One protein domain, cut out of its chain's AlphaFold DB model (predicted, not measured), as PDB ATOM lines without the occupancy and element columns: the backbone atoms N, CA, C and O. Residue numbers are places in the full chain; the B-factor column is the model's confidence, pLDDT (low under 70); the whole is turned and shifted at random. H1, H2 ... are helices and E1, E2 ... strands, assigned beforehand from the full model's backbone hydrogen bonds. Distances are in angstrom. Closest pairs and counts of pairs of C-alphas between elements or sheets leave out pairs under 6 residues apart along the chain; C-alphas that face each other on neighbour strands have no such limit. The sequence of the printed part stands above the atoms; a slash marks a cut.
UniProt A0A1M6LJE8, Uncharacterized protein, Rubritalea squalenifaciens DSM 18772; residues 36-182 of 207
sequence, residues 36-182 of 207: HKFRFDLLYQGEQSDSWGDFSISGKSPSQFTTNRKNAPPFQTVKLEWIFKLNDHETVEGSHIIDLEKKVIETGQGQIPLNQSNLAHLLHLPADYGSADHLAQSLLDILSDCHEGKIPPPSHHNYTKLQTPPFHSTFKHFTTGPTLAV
ATOM      1  N   HIS A  36     117.987 105.644 107.199       76.56
ATOM      2  CA  HIS A  36     119.215 106.404 107.367       76.56
ATOM      3  C   HIS A  36     119.169 107.116 108.716       76.56
ATOM      4  O   HIS A  36     118.141 107.686 109.081       76.56
ATOM      5  N   LYS A  37     120.272 107.070 109.465       79.50
ATOM      6  CA  LYS A  37     120.461 107.846 110.694       79.50
ATOM      7  C   LYS A  37     121.735 108.666 110.568       79.50
ATOM      8  O   LYS A  37     122.805 108.122 110.306       79.50
ATOM      9  N   PHE A  38     121.610 109.964 110.771       79.44
ATOM     10  CA  PHE A  38     122.706 110.918 110.814       79.44
ATOM     11  C   PHE A  38     122.879 111.341 112.262       79.44
ATOM     12  O   PHE A  38     121.905 111.774 112.869       79.44
ATOM     13  N   ARG A  39     124.072 111.185 112.831       80.12
ATOM     14  CA  ARG A  39     124.390 111.684 114.176       80.12
ATOM     15  C   ARG A  39     125.433 112.777 114.057       80.12
ATOM     16  O   ARG A  39     126.430 112.557 113.375       80.12
ATOM     17  N   PHE A  40     125.188 113.903 114.703       78.19
ATOM     18  CA  PHE A  40     126.046 115.073 114.729       78.19
ATOM     19  C   PHE A  40     126.549 115.255 116.155       78.19
ATOM     20  O   PHE A  40     125.746 115.459 117.062       78.19
ATOM     21  N   ASP A  41     127.864 115.176 116.330       76.75
ATOM     22  CA  ASP A  41     128.518 115.468 117.603       76.75
ATOM     23  C   ASP A  41     128.821 116.977 117.618       76.75
ATOM     24  O   ASP A  41     129.538 117.459 116.732       76.75
ATOM     25  N   LEU A  42     128.226 117.727 118.552       74.50
ATOM     26  CA  LEU A  42     128.353 119.182 118.654       74.50
ATOM     27  C   LEU A  42     129.465 119.574 119.627       74.50
ATOM     28  O   LEU A  42     129.456 119.199 120.799       74.50
ATOM     29  N   LEU A  43     130.389 120.396 119.142       72.88
ATOM     30  CA  LEU A  43     131.452 121.013 119.926       72.88
ATOM     31  C   LEU A  43     131.221 122.524 119.972       72.88
ATOM     32  O   LEU A  43     131.019 123.149 118.925       72.88
ATOM     33  N   TYR A  44     131.272 123.103 121.170       69.44
ATOM     34  CA  TYR A  44     131.164 124.544 121.378       69.44
ATOM     35  C   TYR A  44     132.554 125.195 121.351       69.44
ATOM     36  O   TYR A  44     133.492 124.737 122.007       69.44
ATOM     37  N   GLN A  45     132.713 126.254 120.560       62.34
ATOM     38  CA  GLN A  45     133.983 126.951 120.387       62.34
ATOM     39  C   GLN A  45     134.340 127.731 121.663       62.34
ATOM     40  O   GLN A  45     133.851 128.833 121.887       62.34
ATOM     41  N   GLY A  46     135.207 127.155 122.498       57.16
ATOM     42  CA  GLY A  46     135.677 127.776 123.743       57.16
ATOM     43  C   GLY A  46     135.996 126.780 124.857       57.16
ATOM     44  O   GLY A  46     136.830 127.082 125.706       57.16
ATOM     45  N   GLU A  47     135.419 125.577 124.819       55.44
ATOM     46  CA  GLU A  47     135.691 124.521 125.797       55.44
ATOM     47  C   GLU A  47     136.624 123.463 125.199       55.44
ATOM     48  O   GLU A  47     136.350 122.844 124.168       55.44
ATOM     49  N   GLN A  48     137.789 123.279 125.827       46.47
ATOM     50  CA  GLN A  48     138.715 122.221 125.444       46.47
ATOM     51  C   GLN A  48     138.206 120.875 125.978       46.47
ATOM     52  O   GLN A  48     138.443 120.514 127.124       46.47
ATOM     53  N   SER A  49     137.595 120.108 125.075       52.75
ATOM     54  CA  SER A  49     137.515 118.635 125.052       52.75
ATOM     55  C   SER A  49     136.189 117.955 125.395       52.75
ATOM     56  O   SER A  49     136.021 116.814 124.963       52.75
ATOM     57  N   ASP A  50     135.222 118.628 126.021       62.91
ATOM     58  CA  ASP A  50     133.926 118.001 126.300       62.91
ATOM     59  C   ASP A  50     132.880 118.309 125.219       62.91
ATOM     60  O   ASP A  50     132.709 119.438 124.763       62.91
ATOM     61  N   SER A  51     132.202 117.256 124.749       66.50
ATOM     62  CA  SER A  51     131.096 117.382 123.798       66.50
ATOM     63  C   SER A  51     129.935 118.118 124.460       66.50
ATOM     64  O   SER A  51     129.414 117.646 125.477       66.50
ATOM     65  N   TRP A  52     129.509 119.228 123.851       76.56
ATOM     66  CA  TRP A  52     128.368 120.021 124.310       76.56
ATOM     67  C   TRP A  52     127.057 119.245 124.160       76.56
ATOM     68  O   TRP A  52     126.114 119.421 124.924       76.56
ATOM     69  N   GLY A  53     126.991 118.330 123.198       79.69
ATOM     70  CA  GLY A  53     125.831 117.478 123.012       79.69
ATOM     71  C   GLY A  53     125.864 116.741 121.690       79.69
ATOM     72  O   GLY A  53     126.823 116.822 120.919       79.69
ATOM     73  N   ASP A  54     124.785 116.030 121.406       83.25
ATOM     74  CA  ASP A  54     124.579 115.438 120.100       83.25
ATOM     75  C   ASP A  54     123.130 115.566 119.654       83.25
ATOM     76  O   ASP A  54     122.196 115.569 120.455       83.25
ATOM     77  N   PHE A  55     122.942 115.680 118.345       85.06
ATOM     78  CA  PHE A  55     121.630 115.515 117.746       85.06
ATOM     79  C   PHE A  55     121.695 114.489 116.632       85.06
ATOM     80  O   PHE A  55     122.722 114.279 115.979       85.06
ATOM     81  N   SER A  56     120.575 113.820 116.405       86.69
ATOM     82  CA  SER A  56     120.451 112.847 115.345       86.69
ATOM     83  C   SER A  56     119.178 113.037 114.544       86.69
ATOM     84  O   SER A  56     118.119 113.351 115.075       86.69
ATOM     85  N   ILE A  57     119.305 112.849 113.236       83.69
ATOM     86  CA  ILE A  57     118.209 112.914 112.278       83.69
ATOM     87  C   ILE A  57     118.079 111.520 111.690       83.69
ATOM     88  O   ILE A  57     119.029 110.993 111.108       83.69
ATOM     89  N   SER A  58     116.915 110.903 111.848       85.62
ATOM     90  CA  SER A  58     116.620 109.608 111.246       85.62
ATOM     91  C   SER A  58     115.469 109.727 110.263       85.62
ATOM     92  O   SER A  58     114.399 110.223 110.594       85.62
ATOM     93  N   GLY A  59     115.698 109.293 109.030       80.25
ATOM     94  CA  GLY A  59     114.722 109.349 107.951       80.25
ATOM     95  C   GLY A  59     114.536 107.974 107.333       80.25
ATOM     96  O   GLY A  59     115.495 107.208 107.186       80.25
ATOM     97  N   LYS A  60     113.298 107.657 106.955       73.69
ATOM     98  CA  LYS A  60     113.014 106.491 106.112       73.69
ATOM     99  C   LYS A  60     113.034 106.936 104.659       73.69
ATOM    100  O   LYS A  60     112.383 107.921 104.312       73.69
ATOM    101  N   SER A  61     113.784 106.226 103.822       66.31
ATOM    102  CA  SER A  61     113.699 106.434 102.381       66.31
ATOM    103  C   SER A  61     112.292 106.067 101.894       66.31
ATOM    104  O   SER A  61     111.685 105.137 102.443       66.31
ATOM    105  N   PRO A  62     111.783 106.713 100.832       67.62
ATOM    106  CA  PRO A  62     110.631 106.180 100.118       67.62
ATOM    107  C   PRO A  62     110.919 104.744  99.647       67.62
ATOM    108  O   PRO A  62     112.072 104.342  99.480       67.62
ATOM    109  N   SER A  63     109.863 103.952  99.443       63.38
ATOM    110  CA  SER A  63     109.972 102.536  99.051       63.38
ATOM    111  C   SER A  63     110.680 102.338  97.705       63.38
ATOM    112  O   SER A  63     111.257 101.280  97.456       63.38
ATOM    113  N   GLN A  64     110.671 103.366  96.854       61.78
ATOM    114  CA  GLN A  64     111.408 103.433  95.598       61.78
ATOM    115  C   GLN A  64     112.256 104.701  95.593       61.78
ATOM    116  O   GLN A  64     111.728 105.796  95.782       61.78
ATOM    117  N   PHE A  65     113.560 104.572  95.355       63.03
ATOM    118  CA  PHE A  65     114.432 105.733  95.207       63.03
ATOM    119  C   PHE A  65     115.540 105.471  94.188       63.03
ATOM    120  O   PHE A  65     116.070 104.369  94.044       63.03
ATOM    121  N   THR A  66     115.910 106.513  93.454       58.47
ATOM    122  CA  THR A  66     117.119 106.516  92.630       58.47
ATOM    123  C   THR A  66     118.308 106.860  93.509       58.47
ATOM    124  O   THR A  66     118.362 107.955  94.067       58.47
ATOM    125  N   THR A  67     119.282 105.960  93.622       55.69
ATOM    126  CA  THR A  67     120.589 106.309  94.176       55.69
ATOM    127  C   THR A  67     121.517 106.718  93.040       55.69
ATOM    128  O   THR A  67     121.828 105.943  92.138       55.69
ATOM    129  N   ASN A  68     122.024 107.945  93.100       57.00
ATOM    130  CA  ASN A  68     123.148 108.366  92.264       57.00
ATOM    131  C   ASN A  68     124.498 107.838  92.814       57.00
ATOM    132  O   ASN A  68     125.548 108.234  92.312       57.00
ATOM    133  N   ARG A  69     124.478 106.989  93.865       62.06
ATOM    134  CA  ARG A  69     125.607 106.518  94.703       62.06
ATOM    135  C   ARG A  69     126.448 107.613  95.367       62.06
ATOM    136  O   ARG A  69     127.342 107.293  96.144       62.06
ATOM    137  N   LYS A  70     126.183 108.879  95.059       67.50
ATOM    138  CA  LYS A  70     126.906 110.042  95.568       67.50
ATOM    139  C   LYS A  70     126.211 110.656  96.774       67.50
ATOM    140  O   LYS A  70     126.906 111.212  97.606       67.50
ATOM    141  N   ASN A  71     124.892 110.504  96.887       73.31
ATOM    142  CA  ASN A  71     124.087 111.060  97.964       73.31
ATOM    143  C   ASN A  71     123.078 110.034  98.511       73.31
ATOM    144  O   ASN A  71     122.701 109.072  97.829       73.31
ATOM    145  N   ALA A  72     122.621 110.271  99.738       74.62
ATOM    146  CA  ALA A  72     121.452 109.642 100.331       74.62
ATOM    147  C   ALA A  72     120.169 110.050  99.573       74.62
ATOM    148  O   ALA A  72     120.117 111.141  98.998       74.62
ATOM    149  N   PRO A  73     119.129 109.197  99.560       76.62
ATOM    150  CA  PRO A  73     117.846 109.558  98.967       76.62
ATOM    151  C   PRO A  73     117.200 110.747  99.698       76.62
ATOM    152  O   PRO A  73     117.475 110.956 100.881       76.62
ATOM    153  N   PRO A  74     116.317 111.499  99.017       84.25
ATOM    154  CA  PRO A  74     115.524 112.534  99.664       84.25
ATOM    155  C   PRO A  74     114.582 111.927 100.711       84.25
ATOM    156  O   PRO A  74     114.032 110.836 100.518       84.25
ATOM    157  N   PHE A  75     114.381 112.649 101.811       85.50
ATOM    158  CA  PHE A  75     113.486 112.254 102.897       85.50
ATOM    159  C   PHE A  75     112.196 113.083 102.868       85.50
ATOM    160  O   PHE A  75     112.237 114.307 102.742       85.50
ATOM    161  N   GLN A  76     111.050 112.416 103.020       89.31
ATOM    162  CA  GLN A  76     109.750 113.081 103.212       89.31
ATOM    163  C   GLN A  76     109.512 113.418 104.683       89.31
ATOM    164  O   GLN A  76     109.068 114.510 105.015       89.31
ATOM    165  N   THR A  77     109.860 112.491 105.573       90.12
ATOM    166  CA  THR A  77     109.686 112.644 107.016       90.12
ATOM    167  C   THR A  77     110.957 112.216 107.727       90.12
ATOM    168  O   THR A  77     111.570 111.200 107.374       90.12
ATOM    169  N   VAL A  78     111.341 112.975 108.747       91.62
ATOM    170  CA  VAL A  78     112.482 112.666 109.607       91.62
ATOM    171  C   VAL A  78     112.096 112.775 111.077       91.62
ATOM    172  O   VAL A  78     111.262 113.589 111.453       91.62
ATOM    173  N   LYS A  79     112.719 111.960 111.923       93.44
ATOM    174  CA  LYS A  79     112.710 112.119 113.374       93.44
ATOM    175  C   LYS A  79     114.004 112.815 113.780       93.44
ATOM    176  O   LYS A  79     115.086 112.264 113.556       93.44
ATOM    177  N   LEU A  80     113.875 114.004 114.351       92.75
ATOM    178  CA  LEU A  80     114.949 114.752 114.992       92.75
ATOM    179  C   LEU A  80     114.982 114.371 116.478       92.75
ATOM    180  O   LEU A  80     113.946 114.377 117.134       92.75
ATOM    181  N   GLU A  81     116.154 114.030 116.995       92.62
ATOM    182  CA  GLU A  81     116.418 113.718 118.405       92.62
ATOM    183  C   GLU A  81     117.627 114.542 118.851       92.62
ATOM    184  O   GLU A  81     118.574 114.667 118.075       92.62
ATOM    185  N   TRP A  82     117.633 115.090 120.061       91.75
ATOM    186  CA  TRP A  82     118.772 115.852 120.582       91.75
ATOM    187  C   TRP A  82     118.956 115.653 122.078       91.75
ATOM    188  O   TRP A  82     117.997 115.366 122.793       91.75
ATOM    189  N   ILE A  83     120.202 115.823 122.515       89.75
ATOM    190  CA  ILE A  83     120.633 115.854 123.909       89.75
ATOM    191  C   ILE A  83     121.746 116.903 124.005       89.75
ATOM    192  O   ILE A  83     122.810 116.735 123.406       89.75
ATOM    193  N   PHE A  84     121.513 117.979 124.748       86.81
ATOM    194  CA  PHE A  84     122.467 119.063 124.982       86.81
ATOM    195  C   PHE A  84     122.790 119.161 126.463       86.81
ATOM    196  O   PHE A  84     121.889 119.145 127.296       86.81
ATOM    197  N   LYS A  85     124.068 119.285 126.797       84.75
ATOM    198  CA  LYS A  85     124.540 119.551 128.151       84.75
ATOM    199  C   LYS A  85     124.677 121.057 128.308       84.75
ATOM    200  O   LYS A  85     125.481 121.681 127.623       84.75
ATOM    201  N   LEU A  86     123.872 121.645 129.184       78.12
ATOM    202  CA  LEU A  86     123.946 123.077 129.465       78.12
ATOM    203  C   LEU A  86     125.041 123.370 130.497       78.12
ATOM    204  O   LEU A  86     125.771 124.349 130.363       78.12
ATOM    205  N   ASN A  87     125.173 122.506 131.503       75.56
ATOM    206  CA  ASN A  87     126.195 122.546 132.549       75.56
ATOM    207  C   ASN A  87     126.376 121.130 133.145       75.56
ATOM    208  O   ASN A  87     125.691 120.194 132.730       75.56
ATOM    209  N   ASP A  88     127.259 120.968 134.138       75.25
ATOM    210  CA  ASP A  88     127.553 119.676 134.795       75.25
ATOM    211  C   ASP A  88     126.325 118.970 135.410       75.25
ATOM    212  O   ASP A  88     126.390 117.790 135.770       75.25
ATOM    213  N   HIS A  89     125.198 119.671 135.556       73.31
ATOM    214  CA  HIS A  89     124.001 119.186 136.242       73.31
ATOM    215  C   HIS A  89     122.724 119.252 135.402       73.31
ATOM    216  O   HIS A  89     121.690 118.744 135.838       73.31
ATOM    217  N   GLU A  90     122.776 119.830 134.204       82.75
ATOM    218  CA  GLU A  90     121.595 120.113 133.400       82.75
ATOM    219  C   GLU A  90     121.772 119.626 131.966       82.75
ATOM    220  O   GLU A  90     122.715 119.981 131.254       82.75
ATOM    221  N   THR A  91     120.831 118.788 131.541       86.06
ATOM    222  CA  THR A  91     120.758 118.249 130.187       86.06
ATOM    223  C   THR A  91     119.371 118.519 129.622       86.06
ATOM    224  O   THR A  91     118.368 118.209 130.262       86.06
ATOM    225  N   VAL A  92     119.321 119.079 128.417       87.00
ATOM    226  CA  VAL A  92     118.094 119.285 127.651       87.00
ATOM    227  C   VAL A  92     118.037 118.244 126.552       87.00
ATOM    228  O   VAL A  92     118.890 118.211 125.667       87.00
ATOM    229  N   GLU A  93     117.014 117.403 126.592       91.12
ATOM    230  CA  GLU A  93     116.772 116.388 125.577       91.12
ATOM    231  C   GLU A  93     115.385 116.533 124.966       91.12
ATOM    232  O   GLU A  93     114.448 117.049 125.581       91.12
ATOM    233  N   GLY A  94     115.246 116.068 123.733       91.25
ATOM    234  CA  GLY A  94     113.962 116.075 123.064       91.25
ATOM    235  C   GLY A  94     113.960 115.276 121.778       91.25
ATOM    236  O   GLY A  94     114.992 114.860 121.247       91.25
ATOM    237  N   SER A  95     112.752 115.026 121.278       93.31
ATOM    238  CA  SER A  95     112.572 114.406 119.976       93.31
ATOM    239  C   SER A  95     111.279 114.855 119.324       93.31
ATOM    240  O   SER A  95     110.253 114.943 119.992       93.31
ATOM    241  N   HIS A  96     111.322 115.091 118.018       94.44
ATOM    242  CA  HIS A  96     110.160 115.485 117.232       94.44
ATOM    243  C   HIS A  96     110.189 114.878 115.835       94.44
ATOM    244  O   HIS A  96     111.248 114.624 115.256       94.44
ATOM    245  N   ILE A  97     108.995 114.653 115.291       93.94
ATOM    246  CA  ILE A  97     108.813 114.263 113.896       93.94
ATOM    247  C   ILE A  97     108.671 115.541 113.070       93.94
ATOM    248  O   ILE A  97     107.948 116.464 113.441       93.94
ATOM    249  N   ILE A  98     109.391 115.597 111.957       94.56
ATOM    250  CA  ILE A  98     109.385 116.709 111.016       94.56
ATOM    251  C   ILE A  98     108.952 116.162 109.661       94.56
ATOM    252  O   ILE A  98     109.610 115.289 109.086       94.56
ATOM    253  N   ASP A  99     107.847 116.692 109.150       93.19
ATOM    254  CA  ASP A  99     107.377 116.463 107.790       93.19
ATOM    255  C   ASP A  99     108.057 117.500 106.883       93.19
ATOM    256  O   ASP A  99     107.700 118.680 106.859       93.19
ATOM    257  N   LEU A 100     109.104 117.062 106.179       92.75
ATOM    258  CA  LEU A 100     109.906 117.897 105.284       92.75
ATOM    259  C   LEU A 100     109.157 118.240 103.996       92.75
ATOM    260  O   LEU A 100     109.404 119.293 103.413       92.75
ATOM    261  N   GLU A 101     108.236 117.378 103.565       91.38
ATOM    262  CA  GLU A 101     107.415 117.600 102.375       91.38
ATOM    263  C   GLU A 101     106.421 118.743 102.600       91.38
ATOM    264  O   GLU A 101     106.323 119.658 101.781       91.38
ATOM    265  N   LYS A 102     105.739 118.746 103.749       94.00
ATOM    266  CA  LYS A 102     104.834 119.837 104.143       94.00
ATOM    267  C   LYS A 102     105.543 120.999 104.834       94.00
ATOM    268  O   LYS A 102     104.913 122.026 105.070       94.00
ATOM    269  N   LYS A 103     106.834 120.852 105.150       94.75
ATOM    270  CA  LYS A 103     107.639 121.808 105.928       94.75
ATOM    271  C   LYS A 103     106.969 122.154 107.260       94.75
ATOM    272  O   LYS A 103     106.776 123.328 107.579       94.75
ATOM    273  N   VAL A 104     106.614 121.134 108.039       96.38
ATOM    274  CA  VAL A 104     105.999 121.292 109.365       96.38
ATOM    275  C   VAL A 104     106.661 120.405 110.418       96.38
ATOM    276  O   VAL A 104     107.182 119.331 110.120       96.38
ATOM    277  N   ILE A 105     106.622 120.862 111.664       95.56
ATOM    278  CA  ILE A 105     107.003 120.106 112.857       95.56
ATOM    279  C   ILE A 105     105.718 119.524 113.447       95.56
ATOM    280  O   ILE A 105     104.765 120.257 113.733       95.56
ATOM    281  N   GLU A 106     105.682 118.207 113.623       93.44
ATOM    282  CA  GLU A 106     104.573 117.527 114.283       93.44
ATOM    283  C   GLU A 106     104.718 117.663 115.798       93.44
ATOM    284  O   GLU A 106     105.753 117.338 116.387       93.44
ATOM    285  N   THR A 107     103.662 118.141 116.444       87.88
ATOM    286  CA  THR A 107     103.574 118.317 117.893       87.88
ATOM    287  C   THR A 107     102.346 117.574 118.411       87.88
ATOM    288  O   THR A 107     101.394 117.334 117.668       87.88
ATOM    289  N   GLY A 108     102.312 117.246 119.707       83.38
ATOM    290  CA  GLY A 108     101.130 116.617 120.317       83.38
ATOM    291  C   GLY A 108      99.848 117.462 120.221       83.38
ATOM    292  O   GLY A 108      98.759 116.940 120.426       83.38
ATOM    293  N   GLN A 109      99.973 118.752 119.896       86.62
ATOM    294  CA  GLN A 109      98.878 119.721 119.796       86.62
ATOM    295  C   GLN A 109      98.508 120.065 118.341       86.62
ATOM    296  O   GLN A 109      97.575 120.833 118.118       86.62
ATOM    297  N   GLY A 110      99.217 119.516 117.348       90.81
ATOM    298  CA  GLY A 110      99.000 119.809 115.931       90.81
ATOM    299  C   GLY A 110     100.300 119.977 115.148       90.81
ATOM    300  O   GLY A 110     101.348 119.459 115.532       90.81
ATOM    301  N   GLN A 111     100.240 120.703 114.035       94.56
ATOM    302  CA  GLN A 111     101.390 120.956 113.164       94.56
ATOM    303  C   GLN A 111     101.753 122.436 113.191       94.56
ATOM    304  O   GLN A 111     100.881 123.290 113.024       94.56
ATOM    305  N   ILE A 112     103.038 122.733 113.374       95.94
ATOM    306  CA  ILE A 112     103.569 124.100 113.303       95.94
ATOM    307  C   ILE A 112     104.537 124.230 112.121       95.94
ATOM    308  O   ILE A 112     105.181 123.247 111.760       95.94
ATOM    309  N   PRO A 113     104.681 125.414 111.502       96.69
ATOM    310  CA  PRO A 113     105.601 125.596 110.381       96.69
ATOM    311  C   PRO A 113     107.056 125.277 110.748       96.69
ATOM    312  O   PRO A 113     107.534 125.670 111.812       96.69
ATOM    313  N   LEU A 114     107.784 124.624 109.843       95.81
ATOM    314  CA  LEU A 114     109.224 124.414 109.958       95.81
ATOM    315  C   LEU A 114     109.955 125.696 109.543       95.81
ATOM    316  O   LEU A 114     110.104 125.991 108.358       95.81
ATOM    317  N   ASN A 115     110.396 126.468 110.529       94.88
ATOM    318  CA  ASN A 115     111.215 127.662 110.341       94.88
ATOM    319  C   ASN A 115     112.215 127.806 111.499       94.88
ATOM    320  O   ASN A 115     112.132 127.082 112.492       94.88
ATOM    321  N   GLN A 116     113.153 128.745 111.363       91.75
ATOM    322  CA  GLN A 116     114.218 128.972 112.338       91.75
ATOM    323  C   GLN A 116     113.675 129.261 113.746       91.75
ATOM    324  O   GLN A 116     114.127 128.641 114.699       91.75
ATOM    325  N   SER A 117     112.683 130.148 113.877       91.44
ATOM    326  CA  SER A 117     112.139 130.552 115.182       91.44
ATOM    327  C   SER A 117     111.450 129.393 115.907       91.44
ATOM    328  O   SER A 117     111.709 129.157 117.085       91.44
ATOM    329  N   ASN A 118     110.633 128.613 115.195       93.50
ATOM    330  CA  ASN A 118     109.965 127.445 115.761       93.50
ATOM    331  C   ASN A 118     110.965 126.341 116.124       93.50
ATOM    332  O   ASN A 118     110.786 125.688 117.146       93.50
ATOM    333  N   LEU A 119     112.026 126.145 115.328       91.12
ATOM    334  CA  LEU A 119     113.113 125.224 115.677       91.12
ATOM    335  C   LEU A 119     113.890 125.705 116.904       91.12
ATOM    336  O   LEU A 119     114.124 124.910 117.803       91.12
ATOM    337  N   ALA A 120     114.250 126.986 116.984       90.12
ATOM    338  CA  ALA A 120     114.944 127.542 118.144       90.12
ATOM    339  C   ALA A 120     114.113 127.364 119.422       90.12
ATOM    340  O   ALA A 120     114.628 126.894 120.436       90.12
ATOM    341  N   HIS A 121     112.806 127.639 119.343       89.75
ATOM    342  CA  HIS A 121     111.878 127.405 120.445       89.75
ATOM    343  C   HIS A 121     111.786 125.918 120.814       89.75
ATOM    344  O   HIS A 121     111.747 125.582 121.991       89.75
ATOM    345  N   LEU A 122     111.777 125.017 119.825       90.31
ATOM    346  CA  LEU A 122     111.695 123.570 120.042       90.31
ATOM    347  C   LEU A 122     112.882 123.018 120.841       90.31
ATOM    348  O   LEU A 122     112.709 122.123 121.664       90.31
ATOM    349  N   LEU A 123     114.082 123.540 120.584       87.38
ATOM    350  CA  LEU A 123     115.311 123.079 121.228       87.38
ATOM    351  C   LEU A 123     115.395 123.494 122.705       87.38
ATOM    352  O   LEU A 123     116.221 122.938 123.423       87.38
ATOM    353  N   HIS A 124     114.553 124.440 123.149       84.31
ATOM    354  CA  HIS A 124     114.511 124.983 124.514       84.31
ATOM    355  C   HIS A 124     115.890 125.382 125.060       84.31
ATOM    356  O   HIS A 124     116.202 125.167 126.230       84.31
ATOM    357  N   LEU A 125     116.729 125.957 124.199       80.50
ATOM    358  CA  LEU A 125     118.045 126.427 124.606       80.50
ATOM    359  C   LEU A 125     117.930 127.786 125.309       80.50
ATOM    360  O   LEU A 125     117.215 128.660 124.809       80.50
ATOM    361  N   PRO A 126     118.621 127.994 126.442       70.50
ATOM    362  CA  PRO A 126     118.560 129.266 127.151       70.50
ATOM    363  C   PRO A 126     119.158 130.416 126.314       70.50
ATOM    364  O   PRO A 126     120.097 130.229 125.536       70.50
ATOM    365  N   ALA A 127     118.584 131.619 126.430       64.69
ATOM    366  CA  ALA A 127     118.905 132.767 125.567       64.69
ATOM    367  C   ALA A 127     120.347 133.289 125.735       64.69
ATOM    368  O   ALA A 127     120.945 133.821 124.800       64.69
ATOM    369  N   ASP A 128     120.914 133.106 126.922       62.00
ATOM    370  CA  ASP A 128     122.294 133.406 127.303       62.00
ATOM    371  C   ASP A 128     123.331 132.515 126.607       62.00
ATOM    372  O   ASP A 128     124.495 132.902 126.516       62.00
ATOM    373  N   TYR A 129     122.918 131.398 125.999       62.81
ATOM    374  CA  TYR A 129     123.812 130.571 125.186       62.81
ATOM    375  C   TYR A 129     124.057 131.164 123.792       62.81
ATOM    376  O   TYR A 129     124.822 130.578 123.032       62.81
ATOM    377  N   GLY A 130     123.436 132.300 123.429       57.34
ATOM    378  CA  GLY A 130     123.776 133.141 122.262       57.34
ATOM    379  C   GLY A 130     123.718 132.462 120.886       57.34
ATOM    380  O   GLY A 130     124.139 133.034 119.883       57.34
ATOM    381  N   SER A 131     123.236 131.222 120.828       69.88
ATOM    382  CA  SER A 131     123.558 130.292 119.746       69.88
ATOM    383  C   SER A 131     122.384 129.399 119.344       69.88
ATOM    384  O   SER A 131     122.482 128.680 118.352       69.88
ATOM    385  N   ALA A 132     121.241 129.505 120.034       77.12
ATOM    386  CA  ALA A 132     120.017 128.779 119.701       77.12
ATOM    387  C   ALA A 132     119.543 129.090 118.273       77.12
ATOM    388  O   ALA A 132     119.266 128.175 117.503       77.12
ATOM    389  N   ASP A 133     119.545 130.368 117.884       82.31
ATOM    390  CA  ASP A 133     119.153 130.798 116.538       82.31
ATOM    391  C   ASP A 133     120.142 130.336 115.460       82.31
ATOM    392  O   ASP A 133     119.725 129.935 114.371       82.31
ATOM    393  N   HIS A 134     121.447 130.346 115.753       82.25
ATOM    394  CA  HIS A 134     122.486 129.863 114.837       82.25
ATOM    395  C   HIS A 134     122.431 128.342 114.655       82.25
ATOM    396  O   HIS A 134     122.570 127.840 113.532       82.25
ATOM    397  N   LEU A 135     122.191 127.604 115.741       82.06
ATOM    398  CA  LEU A 135     121.994 126.161 115.703       82.06
ATOM    399  C   LEU A 135     120.703 125.811 114.962       82.06
ATOM    400  O   LEU A 135     120.720 124.939 114.097       82.06
ATOM    401  N   ALA A 136     119.606 126.516 115.245       88.56
ATOM    402  CA  ALA A 136     118.328 126.322 114.572       88.56
ATOM    403  C   ALA A 136     118.429 126.585 113.067       88.56
ATOM    404  O   ALA A 136     117.894 125.805 112.280       88.56
ATOM    405  N   GLN A 137     119.163 127.623 112.652       88.06
ATOM    406  CA  GLN A 137     119.425 127.878 111.235       88.06
ATOM    407  C   GLN A 137     120.251 126.753 110.603       88.06
ATOM    408  O   GLN A 137     119.889 126.229 109.554       88.06
ATOM    409  N   SER A 138     121.318 126.321 111.274       84.81
ATOM    410  CA  SER A 138     122.163 125.217 110.804       84.81
ATOM    411  C   SER A 138     121.382 123.902 110.674       84.81
ATOM    412  O   SER A 138     121.565 123.141 109.722       84.81
ATOM    413  N   LEU A 139     120.478 123.632 111.618       88.50
ATOM    414  CA  LEU A 139     119.559 122.497 111.566       88.50
ATOM    415  C   LEU A 139     118.575 122.629 110.407       88.50
ATOM    416  O   LEU A 139     118.342 121.643 109.711       88.50
ATOM    417  N   LEU A 140     118.027 123.821 110.170       91.44
ATOM    418  CA  LEU A 140     117.127 124.078 109.049       91.44
ATOM    419  C   LEU A 140     117.813 123.790 107.704       91.44
ATOM    420  O   LEU A 140     117.224 123.119 106.855       91.44
ATOM    421  N   ASP A 141     119.071 124.200 107.547       88.94
ATOM    422  CA  ASP A 141     119.870 123.924 106.348       88.94
ATOM    423  C   ASP A 141     120.120 122.414 106.175       88.94
ATOM    424  O   ASP A 141     119.938 121.862 105.086       88.94
ATOM    425  N   ILE A 142     120.458 121.699 107.260       87.69
ATOM    426  CA  ILE A 142     120.614 120.234 107.229       87.69
ATOM    427  C   ILE A 142     119.299 119.545 106.840       87.69
ATOM    428  O   ILE A 142     119.321 118.605 106.043       87.69
ATOM    429  N   LEU A 143     118.167 119.989 107.386       91.12
ATOM    430  CA  LEU A 143     116.845 119.444 107.071       91.12
ATOM    431  C   LEU A 143     116.464 119.716 105.606       91.12
ATOM    432  O   LEU A 143     115.892 118.834 104.960       91.12
ATOM    433  N   SER A 144     116.847 120.871 105.051       91.56
ATOM    434  CA  SER A 144     116.705 121.157 103.615       91.56
ATOM    435  C   SER A 144     117.544 120.197 102.773       91.56
ATOM    436  O   SER A 144     117.031 119.584 101.838       91.56
ATOM    437  N   ASP A 145     118.804 119.961 103.144       88.31
ATOM    438  CA  ASP A 145     119.656 118.994 102.443       88.31
ATOM    439  C   ASP A 145     119.113 117.558 102.519       88.31
ATOM    440  O   ASP A 145     119.268 116.780 101.571       88.31
ATOM    441  N   CYS A 146     118.487 117.188 103.643       86.75
ATOM    442  CA  CYS A 146     117.778 115.920 103.792       86.75
ATOM    443  C   CYS A 146     116.607 115.826 102.806       86.75
ATOM    444  O   CYS A 146     116.448 114.802 102.139       86.75
ATOM    445  N   HIS A 147     115.810 116.885 102.682       90.06
ATOM    446  CA  HIS A 147     114.691 116.924 101.745       90.06
ATOM    447  C   HIS A 147     115.156 116.855 100.284       90.06
ATOM    448  O   HIS A 147     114.574 116.143  99.471       90.06
ATOM    449  N   GLU A 148     116.249 117.541  99.958       87.88
ATOM    450  CA  GLU A 148     116.776 117.642  98.596       87.88
ATOM    451  C   GLU A 148     117.648 116.444  98.178       87.88
ATOM    452  O   GLU A 148     118.101 116.378  97.034       87.88
ATOM    453  N   GLY A 149     117.912 115.491  99.081       81.88
ATOM    454  CA  GLY A 149     118.791 114.351  98.793       81.88
ATOM    455  C   GLY A 149     120.238 114.782  98.524       81.88
ATOM    456  O   GLY A 149     120.916 114.241  97.645       81.88
ATOM    457  N   LYS A 150     120.711 115.802  99.249       84.50
ATOM    458  CA  LYS A 150     122.079 116.345  99.166       84.50
ATOM    459  C   LYS A 150     123.017 115.795 100.236       84.50
ATOM    460  O   LYS A 150     124.209 116.093 100.225       84.50
ATOM    461  N   ILE A 151     122.503 114.992 101.163       80.56
ATOM    462  CA  ILE A 151     123.331 114.359 102.191       80.56
ATOM    463  C   ILE A 151     124.274 113.350 101.520       80.56
ATOM    464  O   ILE A 151     123.800 112.569 100.697       80.56
ATOM    465  N   PRO A 152     125.584 113.337 101.827       75.62
ATOM    466  CA  PRO A 152     126.512 112.365 101.248       75.62
ATOM    467  C   PRO A 152     126.151 110.925 101.663       75.62
ATOM    468  O   PRO A 152     125.287 110.718 102.521       75.62
ATOM    469  N   PRO A 153     126.758 109.905 101.033       72.50
ATOM    470  CA  PRO A 153     126.443 108.517 101.307       72.50
ATOM    471  C   PRO A 153     127.101 108.060 102.623       72.50
ATOM    472  O   PRO A 153     127.920 108.779 103.197       72.50
ATOM    473  N   PRO A 154     126.794 106.846 103.105       71.38
ATOM    474  CA  PRO A 154     127.424 106.312 104.305       71.38
ATOM    475  C   PRO A 154     128.935 106.179 104.122       71.38
ATOM    476  O   PRO A 154     129.398 105.684 103.094       71.38
ATOM    477  N   SER A 155     129.697 106.576 105.139       69.88
ATOM    478  CA  SER A 155     131.158 106.490 105.154       69.88
ATOM    479  C   SER A 155     131.656 105.988 106.501       69.88
ATOM    480  O   SER A 155     131.038 106.223 107.538       69.88
ATOM    481  N   HIS A 156     132.802 105.306 106.475       62.34
ATOM    482  CA  HIS A 156     133.532 104.889 107.674       62.34
ATOM    483  C   HIS A 156     134.219 106.062 108.392       62.34
ATOM    484  O   HIS A 156     134.618 105.918 109.546       62.34
ATOM    485  N   HIS A 157     134.355 107.212 107.726       66.25
ATOM    486  CA  HIS A 157     134.935 108.432 108.282       66.25
ATOM    487  C   HIS A 157     133.862 109.494 108.514       66.25
ATOM    488  O   HIS A 157     132.869 109.553 107.784       66.25
ATOM    489  N   ASN A 158     134.086 110.351 109.511       66.00
ATOM    490  CA  ASN A 158     133.183 111.455 109.800       66.00
ATOM    491  C   ASN A 158     133.222 112.493 108.675       66.00
ATOM    492  O   ASN A 158     134.286 112.830 108.152       66.00
ATOM    493  N   TYR A 159     132.060 113.048 108.363       65.62
ATOM    494  CA  TYR A 159     131.944 114.212 107.501       65.62
ATOM    495  C   TYR A 159     131.957 115.483 108.349       65.62
ATOM    496  O   TYR A 159     131.260 115.571 109.361       65.62
ATOM    497  N   THR A 160     132.708 116.492 107.922       61.22
ATOM    498  CA  THR A 160     132.637 117.833 108.512       61.22
ATOM    499  C   THR A 160     131.517 118.593 107.810       61.22
ATOM    500  O   THR A 160     131.592 118.773 106.596       61.22
ATOM    501  N   LYS A 161     130.460 118.992 108.529       62.81
ATOM    502  CA  LYS A 161     129.309 119.685 107.912       62.81
ATOM    503  C   LYS A 161     128.901 120.970 108.620       62.81
ATOM    504  O   LYS A 161     128.525 121.910 107.934       62.81
ATOM    505  N   LEU A 162     129.029 121.050 109.945       58.78
ATOM    506  CA  LEU A 162     128.830 122.309 110.661       58.78
ATOM    507  C   LEU A 162     130.189 122.922 110.992       58.78
ATOM    508  O   LEU A 162     130.972 122.359 111.758       58.78
ATOM    509  N   GLN A 163     130.474 124.061 110.370       57.59
ATOM    510  CA  GLN A 163     131.595 124.942 110.711       57.59
ATOM    511  C   GLN A 163     131.098 126.361 111.012       57.59
ATOM    512  O   GLN A 163     131.850 127.319 110.859       57.59
ATOM    513  N   THR A 164     129.823 126.512 111.371       55.44
ATOM    514  CA  THR A 164     129.229 127.818 111.646       55.44
ATOM    515  C   THR A 164     129.547 128.193 113.090       55.44
ATOM    516  O   THR A 164     129.028 127.528 113.989       55.44
ATOM    517  N   PRO A 165     130.363 129.230 113.354       56.50
ATOM    518  CA  PRO A 165     130.634 129.659 114.721       56.50
ATOM    519  C   PRO A 165     129.320 129.932 115.475       56.50
ATOM    520  O   PRO A 165     128.396 130.490 114.875       56.50
ATOM    521  N   PRO A 166     129.211 129.545 116.756       63.12
ATOM    522  CA  PRO A 166     130.251 128.956 117.609       63.12
ATOM    523  C   PRO A 166     130.324 127.417 117.556       63.12
ATOM    524  O   PRO A 166     130.988 126.814 118.396       63.12
ATOM    525  N   PHE A 167     129.642 126.749 116.622       68.38
ATOM    526  CA  PHE A 167     129.553 125.291 116.601       68.38
ATOM    527  C   PHE A 167     130.447 124.649 115.549       68.38
ATOM    528  O   PHE A 167     130.404 124.958 114.354       68.38
ATOM    529  N   HIS A 168     131.183 123.640 115.993       71.00
ATOM    530  CA  HIS A 168     131.813 122.680 115.106       71.00
ATOM    531  C   HIS A 168     131.110 121.344 115.261       71.00
ATOM    532  O   HIS A 168     130.920 120.865 116.377       71.00
ATOM    533  N   SER A 169     130.734 120.721 114.147       68.75
ATOM    534  CA  SER A 169     130.207 119.365 114.186       68.75
ATOM    535  C   SER A 169     130.876 118.458 113.177       68.75
ATOM    536  O   SER A 169     131.152 118.810 112.021       68.75
ATOM    537  N   THR A 170     131.064 117.227 113.627       72.31
ATOM    538  CA  THR A 170     131.316 116.098 112.743       72.31
ATOM    539  C   THR A 170     130.067 115.233 112.714       72.31
ATOM    540  O   THR A 170     129.347 115.165 113.713       72.31
ATOM    541  N   PHE A 171     129.765 114.613 111.574       76.31
ATOM    542  CA  PHE A 171     128.613 113.728 111.480       76.31
ATOM    543  C   PHE A 171     128.958 112.344 110.951       76.31
ATOM    544  O   PHE A 171     129.815 112.170 110.079       76.31
ATOM    545  N   LYS A 172     128.246 111.357 111.493       79.12
ATOM    546  CA  LYS A 172     128.292 109.949 111.097       79.12
ATOM    547  C   LYS A 172     126.988 109.579 110.417       79.12
ATOM    548  O   LYS A 172     125.908 109.880 110.928       79.12
ATOM    549  N   HIS A 173     127.093 108.906 109.279       77.00
ATOM    550  CA  HIS A 173     125.946 108.423 108.520       77.00
ATOM    551  C   HIS A 173     125.853 106.908 108.614       77.00
ATOM    552  O   HIS A 173     126.685 106.177 108.084       77.00
ATOM    553  N   PHE A 174     124.799 106.447 109.272       78.19
ATOM    554  CA  PHE A 174     124.446 105.045 109.396       78.19
ATOM    555  C   PHE A 174     123.309 104.711 108.445       78.19
ATOM    556  O   PHE A 174     122.394 105.508 108.228       78.19
ATOM    557  N   THR A 175     123.363 103.511 107.886       74.19
ATOM    558  CA  THR A 175     122.319 102.990 107.011       74.19
ATOM    559  C   THR A 175     122.003 101.566 107.408       74.19
ATOM    560  O   THR A 175     122.907 100.741 107.531       74.19
ATOM    561  N   THR A 176     120.726 101.286 107.629       67.56
ATOM    562  CA  THR A 176     120.233  99.962 107.999       67.56
ATOM    563  C   THR A 176     119.025  99.604 107.147       67.56
ATOM    564  O   THR A 176     118.185 100.446 106.836       67.56
ATOM    565  N   GLY A 177     118.936  98.334 106.768       58.47
ATOM    566  CA  GLY A 177     117.795  97.794 106.037       58.47
ATOM    567  C   GLY A 177     118.184  97.063 104.752       58.47
ATOM    568  O   GLY A 177     119.282  97.257 104.221       58.47
ATOM    569  N   PRO A 178     117.305  96.176 104.263       53.66
ATOM    570  CA  PRO A 178     117.541  95.446 103.034       53.66
ATOM    571  C   PRO A 178     117.292  96.358 101.825       53.66
ATOM    572  O   PRO A 178     116.166  96.779 101.553       53.66
ATOM    573  N   THR A 179     118.343  96.621 101.053       55.28
ATOM    574  CA  THR A 179     118.207  97.146  99.692       55.28
ATOM    575  C   THR A 179     118.212  96.004  98.698       55.28
ATOM    576  O   THR A 179     119.172  95.231  98.655       55.28
ATOM    577  N   LEU A 180     117.208  95.950  97.830       52.97
ATOM    578  CA  LEU A 180     117.349  95.259  96.562       52.97
ATOM    579  C   LEU A 180     117.673  96.327  95.526       52.97
ATOM    580  O   LEU A 180     116.898  97.250  95.283       52.97
ATOM    581  N   ALA A 181     118.846  96.237  94.908       52.12
ATOM    582  CA  ALA A 181     119.054  96.986  93.682       52.12
ATOM    583  C   ALA A 181     117.990  96.495  92.696       52.12
ATOM    584  O   ALA A 181     118.061  95.356  92.231       52.12
ATOM    585  N   VAL A 182     116.976  97.317  92.422       47.25
ATOM    586  CA  VAL A 182     115.971  96.980  91.418       47.25
ATOM    587  C   VAL A 182     116.521  97.377  90.084       47.25
ATOM    588  O   VAL A 182     116.209  98.385  89.466       47.25
TER     589      VAL A 182
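AT A GLANCE: This is residues 36 to 182 of the 207 residues of an uncharacterized protein of Rubritalea squalenifaciens DSM 18772 (UniProt A0A1M6LJE8). One large, twisted sheet of eight strands curls like an open trough round the long helix H2, which lies in its hollow with the short helix H1 set crosswise near H2's first residues. Both helices are on one face of the sheet, making two layers, and the small strand E3 lies away from the sheet in the loop between E2 and E4. The printed part has 147 residues, with E1 to E7, then H1 and H2, then E8 and E9 along the chain. The sheet's order is E7, E6, E5, E4, E2, E1, E9, E8, antiparallel throughout, and the class is mixed, helices and strands. The whole is compact, with a radius of gyration of the C-alphas of 15.6 A and spans of 51 by 38 by 23 A.

IN THESE COORDINATES: Begin in the sheet with E4, residues 77 to 87, the longest strand: find C-alpha 77 at (109.686, 112.644, 107.016) and run 32.0 A to C-alpha 87 at (126.195, 122.546, 132.549). Beside it look for E5, residues 90 to 99, 29.5 A, and E2, residues 53 to 60, 23.9 A. Further out are E6, residues 104 to 107, and E7, residues 110 to 113; toward the other edge come E1, residues 36 to 44, 25.8 A, E9, residues 167 to 176, 28.3 A, and E8, residues 159 to 162. E3 is residues 64 to 66. H1 is residues 116 to 123; H2, residues 132 to 148, runs 24.1 A to C-alpha 148 at (116.776, 117.642, 98.596).

HOW THE PARTS SIT: Look first at the hairpin E4 and E5, antiparallel at 167 degrees, where N 80 and O 96 are 2.8 A apart. E4, E5, E6 and E7 form a meander, each strand the antiparallel neighbour of the one before. On E4's other side is E2, with N 56 and O 81 at 2.7 A; E2 and E1 are a hairpin, with N 38 and O 57 at 2.8 A. E1 and E9 bring N 39 and O 172 to 2.9 A. The edge strands are E7 and E8. H1 and H2 touch, about perpendicular at 74 degrees, the closest C-alphas being those of Ala 120 and Ala 136, 5.1 A. Both helices are on the sheet, and in both every O i to N i+4 pair is within hydrogen-bond range. E3 pairs with no named strand.

THE WHOLE: The C-alphas farthest apart, those of Asp 128 and Val 182, are 51.5 A apart. The printed part has no cut, and no link is long. The mean pLDDT of the printed part is 78.0; look for values under 70 at residues 44 to 51, 61 to 70, 127 to 131, 155 to 167, 169 and 176 to 182.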